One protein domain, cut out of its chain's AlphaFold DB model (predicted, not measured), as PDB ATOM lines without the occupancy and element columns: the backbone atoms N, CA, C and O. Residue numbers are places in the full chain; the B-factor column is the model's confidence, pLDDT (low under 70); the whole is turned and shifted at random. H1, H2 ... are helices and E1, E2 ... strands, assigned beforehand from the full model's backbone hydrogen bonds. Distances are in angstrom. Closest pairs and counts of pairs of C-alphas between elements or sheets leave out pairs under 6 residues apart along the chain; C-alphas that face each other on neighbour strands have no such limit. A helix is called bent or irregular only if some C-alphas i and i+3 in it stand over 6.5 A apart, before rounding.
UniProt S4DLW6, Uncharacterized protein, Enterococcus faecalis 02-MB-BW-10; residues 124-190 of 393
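Overview. This is residues 124 to 190 of the 393 residues of an uncharacterized protein of Enterococcus faecalis 02-MB-BW-10 (UniProt S4DLW6). A hairpin of two strands, E1 and E2, runs along one side of a kinked helix, H2, and the short helix H1 packs on the other side of H2, which puts H2 in the middle. A long link joins H1 to H2, and residues 184 to 190 trail off at one end of the long axis. The 67 printed residues hold, in chain order, H1, H2, E1 and E2; the sheet E1 - E2 is antiparallel and the class is mixed, helices and strands, with 29 residues, under half, in named elements. The whole is only just compact, close to loose, with a radius of gyration of the C-alphas of 12.7 A, and elongated, spanning 39 by 24 by 21 A.

Along the chain. Find C-alpha 167 at (36.817, -45.342, 23.165); from there E1, residues 167 to 171, runs 14.0 A. E2, residues 177 to 179, is 6.4 A long and ends at C-alpha 179, (40.075, -40.221, 28.114). H2, residues 145 to 160, begins at C-alpha 145, (49.702, -37.935, 30.472), and covers 19.1 A. H1, residues 128 to 132, covers 6.0 A.

Arrangement. Look first at the hairpin E1 and E2, antiparallel at 152 degrees, where N 170 and O 178 are 3.0 A apart and N 178 and O 170 are 2.8 A apart, both within hydrogen-bond range. The closest C-alphas of H2 and E1 are those of Ala 160 and Gly 167, 6.7 A apart; those of H2 and E2 are Asp 145 and Ile 178, 7.3 A. H2 has a kink of 55 degrees near residue 154 and is irregular, with C-alphas 155 and 158 at 7.7 A. H1 and H2 touch, closest at the C-alphas of Gly 128 and Leu 151, 3.7 A, while H1 is apart from E1 and E2. Every O i to N i+4 pair of H1 is within hydrogen-bond range, and 10 of 12 in H2.

Size, cuts and confidence. The C-alphas farthest apart, Gly 142 and Leu 188, are 39.0 A apart. The printed part has no cut. The link from H1 to H2 is long, H2 to E1 short, E1 to E2 tight. Mean pLDDT of the printed part is 85.0; look for values under 70 at residues 184 to 190.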
ATOM      1  N   ALA A 124      62.309 -34.744  26.843       80.88
ATOM      2  CA  ALA A 124      61.606 -35.020  25.598       80.88
ATOM      3  C   ALA A 124      60.720 -36.262  25.767       80.88
ATOM      4  O   ALA A 124      61.200 -37.331  26.159       80.88
ATOM      5  N   GLU A 125      59.419 -36.087  25.544       87.19
ATOM      6  CA  GLU A 125      58.431 -37.143  25.751       87.19
ATOM      7  C   GLU A 125      58.644 -38.258  24.728       87.19
ATOM      8  O   GLU A 125      58.829 -38.000  23.536       87.19
ATOM      9  N   ARG A 126      58.629 -39.510  25.197       93.75
ATOM     10  CA  ARG A 126      58.825 -40.675  24.326       93.75
ATOM     11  C   ARG A 126      57.640 -40.833  23.378       93.75
ATOM     12  O   ARG A 126      56.481 -40.660  23.760       93.75
ATOM     13  N   THR A 127      57.929 -41.227  22.146       94.88
ATOM     14  CA  THR A 127      56.900 -41.524  21.149       94.88
ATOM     15  C   THR A 127      56.103 -42.775  21.526       94.88
ATOM     16  O   THR A 127      56.573 -43.660  22.244       94.88
ATOM     17  N   GLY A 128      54.881 -42.889  20.997       90.94
ATOM     18  CA  GLY A 128      54.051 -44.077  21.216       90.94
ATOM     19  C   GLY A 128      54.678 -45.376  20.692       90.94
ATOM     20  O   GLY A 128      54.438 -46.429  21.274       90.94
ATOM     21  N   GLU A 129      55.514 -45.296  19.652       92.50
ATOM     22  CA  GLU A 129      56.258 -46.431  19.091       92.50
ATOM     23  C   GLU A 129      57.372 -46.903  20.038       92.50
ATOM     24  O   GLU A 129      57.429 -48.083  20.385       92.50
ATOM     25  N   GLU A 130      58.203 -45.986  20.544       92.44
ATOM     26  CA  GLU A 130      59.227 -46.300  21.555       92.44
ATOM     27  C   GLU A 130      58.605 -46.899  22.823       92.44
ATOM     28  O   GLU A 130      59.120 -47.867  23.385       92.44
ATOM     29  N   LEU A 131      57.462 -46.362  23.262       93.00
ATOM     30  CA  LEU A 131      56.731 -46.859  24.429       93.00
ATOM     31  C   LEU A 131      56.069 -48.227  24.187       93.00
ATOM     32  O   LEU A 131      55.909 -48.990  25.143       93.00
ATOM     33  N   ALA A 132      55.700 -48.556  22.948       88.50
ATOM     34  CA  ALA A 132      55.128 -49.853  22.586       88.50
ATOM     35  C   ALA A 132      56.181 -50.967  22.423       88.50
ATOM     36  O   ALA A 132      55.829 -52.142  22.484       88.50
ATOM     37  N   ASN A 133      57.460 -50.610  22.273       87.94
ATOM     38  CA  ASN A 133      58.580 -51.551  22.161       87.94
ATOM     39  C   ASN A 133      59.236 -51.910  23.517       87.94
ATOM     40  O   ASN A 133      60.278 -52.561  23.543       87.94
ATOM     41  N   ARG A 134      58.649 -51.490  24.648       89.56
ATOM     42  CA  ARG A 134      59.085 -51.866  26.010       89.56
ATOM     43  C   ARG A 134      58.651 -53.295  26.365       89.56
ATOM     44  O   ARG A 134      57.600 -53.733  25.913       89.56
ATOM     45  N   ASP A 135      59.374 -53.952  27.279       83.88
ATOM     46  CA  ASP A 135      59.079 -55.317  27.768       83.88
ATOM     47  C   ASP A 135      57.624 -55.517  28.231       83.88
ATOM     48  O   ASP A 135      57.013 -56.555  27.975       83.88
ATOM     49  N   ASN A 136      57.048 -54.508  28.896       83.06
ATOM     50  CA  ASN A 136      55.614 -54.420  29.150       83.06
ATOM     51  C   ASN A 136      55.069 -53.104  28.567       83.06
ATOM     52  O   ASN A 136      55.098 -52.073  29.244       83.06
ATOM     53  N   PRO A 137      54.535 -53.110  27.333       84.62
ATOM     54  CA  PRO A 137      54.060 -51.889  26.695       84.62
ATOM     55  C   PRO A 137      52.788 -51.342  27.347       84.62
ATOM     56  O   PRO A 137      52.489 -50.166  27.184       84.62
ATOM     57  N   THR A 138      52.058 -52.166  28.108       85.94
ATOM     58  CA  THR A 138      50.846 -51.760  28.841       85.94
ATOM     59  C   THR A 138      51.122 -51.226  30.243       85.94
ATOM     60  O   THR A 138      50.195 -50.739  30.893       85.94
ATOM     61  N   ASP A 139      52.369 -51.273  30.717       90.00
ATOM     62  CA  ASP A 139      52.750 -50.568  31.935       90.00
ATOM     63  C   ASP A 139      52.817 -49.061  31.662       90.00
ATOM     64  O   ASP A 139      53.518 -48.603  30.756       90.00
ATOM     65  N   VAL A 140      52.064 -48.290  32.438       93.44
ATOM     66  CA  VAL A 140      51.996 -46.828  32.336       93.44
ATOM     67  C   VAL A 140      52.625 -46.128  33.537       93.44
ATOM     68  O   VAL A 140      52.568 -44.902  33.613       93.44
ATOM     69  N   GLN A 141      53.246 -46.883  34.450       93.25
ATOM     70  CA  GLN A 141      53.884 -46.309  35.623       93.25
ATOM     71  C   GLN A 141      55.053 -45.393  35.224       93.25
ATOM     72  O   GLN A 141      55.918 -45.766  34.427       93.25
ATOM     73  N   GLY A 142      55.084 -44.175  35.769       92.38
ATOM     74  CA  GLY A 142      56.106 -43.173  35.460       92.38
ATOM     75  C   GLY A 142      56.038 -42.594  34.039       92.38
ATOM     76  O   GLY A 142      57.046 -42.066  33.558       92.38
ATOM     77  N   LEU A 143      54.897 -42.711  33.349       95.19
ATOM     78  CA  LEU A 143      54.630 -42.013  32.087       95.19
ATOM     79  C   LEU A 143      53.920 -40.673  32.331       95.19
ATOM     80  O   LEU A 143      53.094 -40.556  33.236       95.19
ATOM     81  N   THR A 144      54.197 -39.669  31.493       96.00
ATOM     82  CA  THR A 144      53.382 -38.440  31.465       96.00
ATOM     83  C   THR A 144      52.010 -38.704  30.832       96.00
ATOM     84  O   THR A 144      51.833 -39.656  30.068       96.00
ATOM     85  N   ASP A 145      51.031 -37.832  31.089       96.00
ATOM     86  CA  ASP A 145      49.702 -37.935  30.472       96.00
ATOM     87  C   ASP A 145      49.779 -37.923  28.922       96.00
ATOM     88  O   ASP A 145      49.028 -38.637  28.252       96.00
ATOM     89  N   ASN A 146      50.728 -37.180  28.336       95.81
ATOM     90  CA  ASN A 146      50.964 -37.152  26.887       95.81
ATOM     91  C   ASN A 146      51.658 -38.422  26.372       95.81
ATOM     92  O   ASN A 146      51.321 -38.894  25.284       95.81
ATOM     93  N   GLU A 147      52.605 -38.991  27.127       96.06
ATOM     94  CA  GLU A 147      53.222 -40.286  26.811       96.06
ATOM     95  C   GLU A 147      52.160 -41.398  26.819       96.06
ATOM     96  O   GLU A 147      52.096 -42.199  25.885       96.06
ATOM     97  N   ILE A 148      51.250 -41.385  27.803       96.06
ATOM     98  CA  ILE A 148      50.081 -42.275  27.866       96.06
ATOM     99  C   ILE A 148      49.182 -42.090  26.635       96.06
ATOM    100  O   ILE A 148      48.825 -43.072  25.980       96.06
ATOM    101  N   ILE A 149      48.836 -40.847  26.276       95.38
ATOM    102  CA  ILE A 149      48.023 -40.551  25.084       95.38
ATOM    103  C   ILE A 149      48.722 -41.007  23.797       95.38
ATOM    104  O   ILE A 149      48.063 -41.544  22.905       95.38
ATOM    105  N   SER A 150      50.034 -40.812  23.688       94.06
ATOM    106  CA  SER A 150      50.826 -41.169  22.506       94.06
ATOM    107  C   SER A 150      50.918 -42.683  22.328       94.06
ATOM    108  O   SER A 150      50.649 -43.189  21.239       94.06
ATOM    109  N   LEU A 151      51.199 -43.412  23.410       93.56
ATOM    110  CA  LEU A 151      51.165 -44.873  23.468       93.56
ATOM    111  C   LEU A 151      49.775 -45.425  23.119       93.56
ATOM    112  O   LEU A 151      49.650 -46.277  22.242       93.56
ATOM    113  N   ALA A 152      48.714 -44.907  23.744       92.06
ATOM    114  CA  ALA A 152      47.348 -45.356  23.482       92.06
ATOM    115  C   ALA A 152      46.912 -45.086  22.029       92.06
ATOM    116  O   ALA A 152      46.269 -45.927  21.400       92.06
ATOM    117  N   LYS A 153      47.300 -43.940  21.452       91.19
ATOM    118  CA  LYS A 153      47.078 -43.636  20.029       91.19
ATOM    119  C   LYS A 153      47.873 -44.545  19.097       91.19
ATOM    120  O   LYS A 153      47.338 -44.910  18.054       91.19
ATOM    121  N   TYR A 154      49.099 -44.919  19.455       89.62
ATOM    122  CA  TYR A 154      49.908 -45.844  18.663       89.62
ATOM    123  C   TYR A 154      49.312 -47.259  18.663       89.62
ATOM    124  O   TYR A 154      49.065 -47.821  17.600       89.62
ATOM    125  N   LEU A 155      48.988 -47.797  19.843       85.69
ATOM    126  CA  LEU A 155      48.413 -49.140  19.990       85.69
ATOM    127  C   LEU A 155      47.002 -49.265  19.387       85.69
ATOM    128  O   LEU A 155      46.643 -50.319  18.865       85.69
ATOM    129  N   TYR A 156      46.188 -48.206  19.476       85.31
ATOM    130  CA  TYR A 156      44.734 -48.312  19.302       85.31
ATOM    131  C   TYR A 156      44.091 -47.226  18.429       85.31
ATOM    132  O   TYR A 156      42.884 -47.264  18.181       85.31
ATOM    133  N   GLY A 157      44.853 -46.261  17.907       83.56
ATOM    134  CA  GLY A 157      44.314 -45.212  17.032       83.56
ATOM    135  C   GLY A 157      43.675 -45.779  15.763       83.56
ATOM    136  O   GLY A 157      42.626 -45.310  15.320       83.56
ATOM    137  N   ASP A 158      44.244 -46.857  15.230       78.38
ATOM    138  CA  ASP A 158      43.681 -47.595  14.102       78.38
ATOM    139  C   ASP A 158      42.449 -48.440  14.462       78.38
ATOM    140  O   ASP A 158      41.730 -48.846  13.545       78.38
ATOM    141  N   TYR A 159      42.156 -48.651  15.756       75.25
ATOM    142  CA  TYR A 159      40.860 -49.165  16.204       75.25
ATOM    143  C   TYR A 159      39.790 -48.097  16.042       75.25
ATOM    144  O   TYR A 159      38.835 -48.261  15.280       75.25
ATOM    145  N   ALA A 160      39.974 -46.969  16.726       77.19
ATOM    146  CA  ALA A 160      38.980 -45.904  16.807       77.19
ATOM    147  C   ALA A 160      38.663 -45.250  15.444       77.19
ATOM    148  O   ALA A 160      37.565 -44.731  15.235       77.19
ATOM    149  N   LYS A 161      39.590 -45.320  14.474       77.38
ATOM    150  CA  LYS A 161      39.343 -44.923  13.072       77.38
ATOM    151  C   LYS A 161      38.353 -45.837  12.331       77.38
ATOM    152  O   LYS A 161      37.768 -45.390  11.339       77.38
ATOM    153  N   LYS A 162      38.217 -47.106  12.743       72.38
ATOM    154  CA  LYS A 162      37.412 -48.158  12.084       72.38
ATOM    155  C   LYS A 162      36.068 -48.380  12.787       72.38
ATOM    156  O   LYS A 162      35.053 -48.517  12.108       72.38
ATOM    157  N   ASP A 163      36.051 -48.352  14.118       71.94
ATOM    158  CA  ASP A 163      34.834 -48.399  14.935       71.94
ATOM    159  C   ASP A 163      34.646 -47.075  15.688       71.94
ATOM    160  O   ASP A 163      35.321 -46.783  16.672       71.94
ATOM    161  N   SER A 164      33.685 -46.274  15.227       73.31
ATOM    162  CA  SER A 164      33.360 -44.973  15.817       73.31
ATOM    163  C   SER A 164      32.617 -45.045  17.160       73.31
ATOM    164  O   SER A 164      32.369 -43.992  17.748       73.31
ATOM    165  N   SER A 165      32.195 -46.237  17.605       75.81
ATOM    166  CA  SER A 165      31.569 -46.450  18.921       75.81
ATOM    167  C   SER A 165      32.592 -46.675  20.036       75.81
ATOM    168  O   SER A 165      32.270 -46.532  21.218       75.81
ATOM    169  N   PHE A 166      33.830 -46.998  19.660       83.12
ATOM    170  CA  PHE A 166      34.891 -47.311  20.597       83.12
ATOM    171  C   PHE A 166      35.521 -46.075  21.223       83.12
ATOM    172  O   PHE A 166      35.709 -45.030  20.592       83.12
ATOM    173  N   GLY A 167      35.913 -46.240  22.477       86.38
ATOM    174  CA  GLY A 167      36.817 -45.342  23.165       86.38
ATOM    175  C   GLY A 167      37.558 -46.082  24.267       86.38
ATOM    176  O   GLY A 167      37.293 -47.254  24.550       86.38
ATOM    177  N   MET A 168      38.503 -45.380  24.881       91.44
ATOM    178  CA  MET A 168      39.189 -45.874  26.061       91.44
ATOM    179  C   MET A 168      39.593 -44.737  26.981       91.44
ATOM    180  O   MET A 168      39.732 -43.584  26.557       91.44
ATOM    181  N   SER A 169      39.861 -45.103  28.224       93.44
ATOM    182  CA  SER A 169      40.612 -44.286  29.151       93.44
ATOM    183  C   SER A 169      41.725 -45.087  29.812       93.44
ATOM    184  O   SER A 169      41.684 -46.319  29.896       93.44
ATOM    185  N   VAL A 170      42.743 -44.365  30.267       94.56
ATOM    186  CA  VAL A 170      43.908 -44.926  30.947       94.56
ATOM    187  C   VAL A 170      44.129 -44.151  32.236       94.56
ATOM    188  O   VAL A 170      44.054 -42.923  32.239       94.56
ATOM    189  N   LYS A 171      44.367 -44.855  33.342       96.00
ATOM    190  CA  LYS A 171      44.696 -44.219  34.622       96.00
ATOM    191  C   LYS A 171      46.185 -43.885  34.700       96.00
ATOM    192  O   LYS A 171      47.003 -44.772  34.480       96.00
ATOM    193  N   ASN A 172      46.520 -42.643  35.042       94.56
ATOM    194  CA  ASN A 172      47.898 -42.241  35.348       94.56
ATOM    195  C   ASN A 172      48.307 -42.646  36.783       94.56
ATOM    196  O   ASN A 172      47.496 -43.177  37.547       94.56
ATOM    197  N   ASP A 173      49.551 -42.347  37.171       93.56
ATOM    198  CA  ASP A 173      50.114 -42.648  38.502       93.56
ATOM    199  C   ASP A 173      49.330 -42.046  39.682       93.56
ATOM    200  O   ASP A 173      49.391 -42.554  40.801       93.56
ATOM    201  N   LYS A 174      48.565 -40.972  39.451       93.50
ATOM    202  CA  LYS A 174      47.707 -40.336  40.467       93.50
ATOM    203  C   LYS A 174      46.333 -41.012  40.575       93.50
ATOM    204  O   LYS A 174      45.522 -40.634  41.418       93.50
ATOM    205  N   GLY A 175      46.049 -41.993  39.716       92.12
ATOM    206  CA  GLY A 175      44.750 -42.651  39.577       92.12
ATOM    207  C   GLY A 175      43.731 -41.866  38.742       92.12
ATOM    208  O   GLY A 175      42.572 -42.285  38.661       92.12
ATOM    209  N   GLU A 176      44.132 -40.754  38.120       94.56
ATOM    210  CA  GLU A 176      43.272 -39.910  37.287       94.56
ATOM    211  C   GLU A 176      43.032 -40.592  35.933       94.56
ATOM    212  O   GLU A 176      43.963 -41.090  35.303       94.56
ATOM    213  N   SER A 177      41.776 -40.644  35.482       94.69
ATOM    214  CA  SER A 177      41.390 -41.319  34.235       94.69
ATOM    215  C   SER A 177      41.479 -40.367  33.041       94.69
ATOM    216  O   SER A 177      40.601 -39.523  32.862       94.69
ATOM    217  N   ILE A 178      42.479 -40.560  32.186       95.44
ATOM    218  CA  ILE A 178      42.674 -39.821  30.935       95.44
ATOM    219  C   ILE A 178      41.818 -40.469  29.839       95.44
ATOM    220  O   ILE A 178      42.092 -41.600  29.444       95.44
ATOM    221  N   GLU A 179      40.785 -39.787  29.332       94.12
ATOM    222  CA  GLU A 179      40.075 -40.221  28.114       94.12
ATOM    223  C   GLU A 179      40.966 -39.983  26.887       94.12
ATOM    224  O   GLU A 179      41.484 -38.883  26.695       94.12
ATOM    225  N   ILE A 180      41.153 -41.004  26.046       93.69
ATOM    226  CA  ILE A 180      42.093 -40.928  24.922       93.69
ATOM    227  C   ILE A 180      41.423 -40.263  23.703       93.69
ATOM    228  O   ILE A 180      40.462 -40.808  23.149       93.69
ATOM    229  N   PRO A 181      41.922 -39.101  23.229       90.56
ATOM    230  CA  PRO A 181      41.283 -38.348  22.156       90.56
ATOM    231  C   PRO A 181      41.646 -38.933  20.786       90.56
ATOM    232  O   PRO A 181      42.610 -38.511  20.140       90.56
ATOM    233  N   PHE A 182      40.874 -39.921  20.338       86.31
ATOM    234  CA  PHE A 182      41.019 -40.516  19.011       86.31
ATOM    235  C   PHE A 182      40.424 -39.658  17.887       86.31
ATOM    236  O   PHE A 182      39.373 -39.029  18.040       86.31
ATOM    237  N   GLU A 183      41.053 -39.715  16.712       76.94
ATOM    238  CA  GLU A 183      40.509 -39.170  15.465       76.94
ATOM    239  C   GLU A 183      39.274 -39.968  15.027       76.94
ATOM    240  O   GLU A 183      39.371 -41.047  14.437       76.94
ATOM    241  N   ARG A 184      38.081 -39.437  15.308       68.00
ATOM    242  CA  ARG A 184      36.823 -40.060  14.883       68.00
ATOM    243  C   ARG A 184      36.514 -39.663  13.442       68.00
ATOM    244  O   ARG A 184      36.393 -38.475  13.143       68.00
ATOM    245  N   ARG A 185      36.291 -40.638  12.551       57.75
ATOM    246  CA  ARG A 185      35.686 -40.345  11.241       57.75
ATOM    247  C   ARG A 185      34.302 -39.732  11.456       57.75
ATOM    248  O   ARG A 185      33.465 -40.301  12.159       57.75
ATOM    249  N   THR A 186      34.032 -38.597  10.813       49.28
ATOM    250  CA  THR A 186      32.669 -38.064  10.705       49.28
ATOM    251  C   THR A 186      31.765 -39.122  10.074       49.28
ATOM    252  O   THR A 186      32.160 -39.756   9.097       49.28
ATOM    253  N   ARG A 187      30.577 -39.327  10.660       50.22
ATOM    254  CA  ARG A 187      29.622 -40.403  10.329       50.22
ATOM    255  C   ARG A 187      29.528 -40.690   8.820       50.22
ATOM    256  O   ARG A 187      29.324 -39.750   8.062       50.22
ATOM    257  N   LEU A 188      29.504 -41.991   8.478       45.00
ATOM    258  CA  LEU A 188      29.248 -42.637   7.166       45.00
ATOM    259  C   LEU A 188      30.471 -43.292   6.490       45.00
ATOM    260  O   LEU A 188      31.015 -42.770   5.526       45.00
ATOM    261  N   ALA A 189      30.812 -44.504   6.943       41.44
ATOM    262  CA  ALA A 189      31.216 -45.639   6.096       41.44
ATOM    263  C   ALA A 189      31.342 -46.898   6.977       41.44
ATOM    264  O   ALA A 189      32.424 -47.226   7.456       41.44
ATOM    265  N   ARG A 190      30.227 -47.593   7.247       50.81
ATOM    266  CA  ARG A 190      30.248 -48.850   8.016       50.81
ATOM    267  C   ARG A 190      30.706 -49.990   7.099       50.81
ATOM    268  O   ARG A 190      29.879 -50.706   6.547       50.81
TER     269      ARG A 190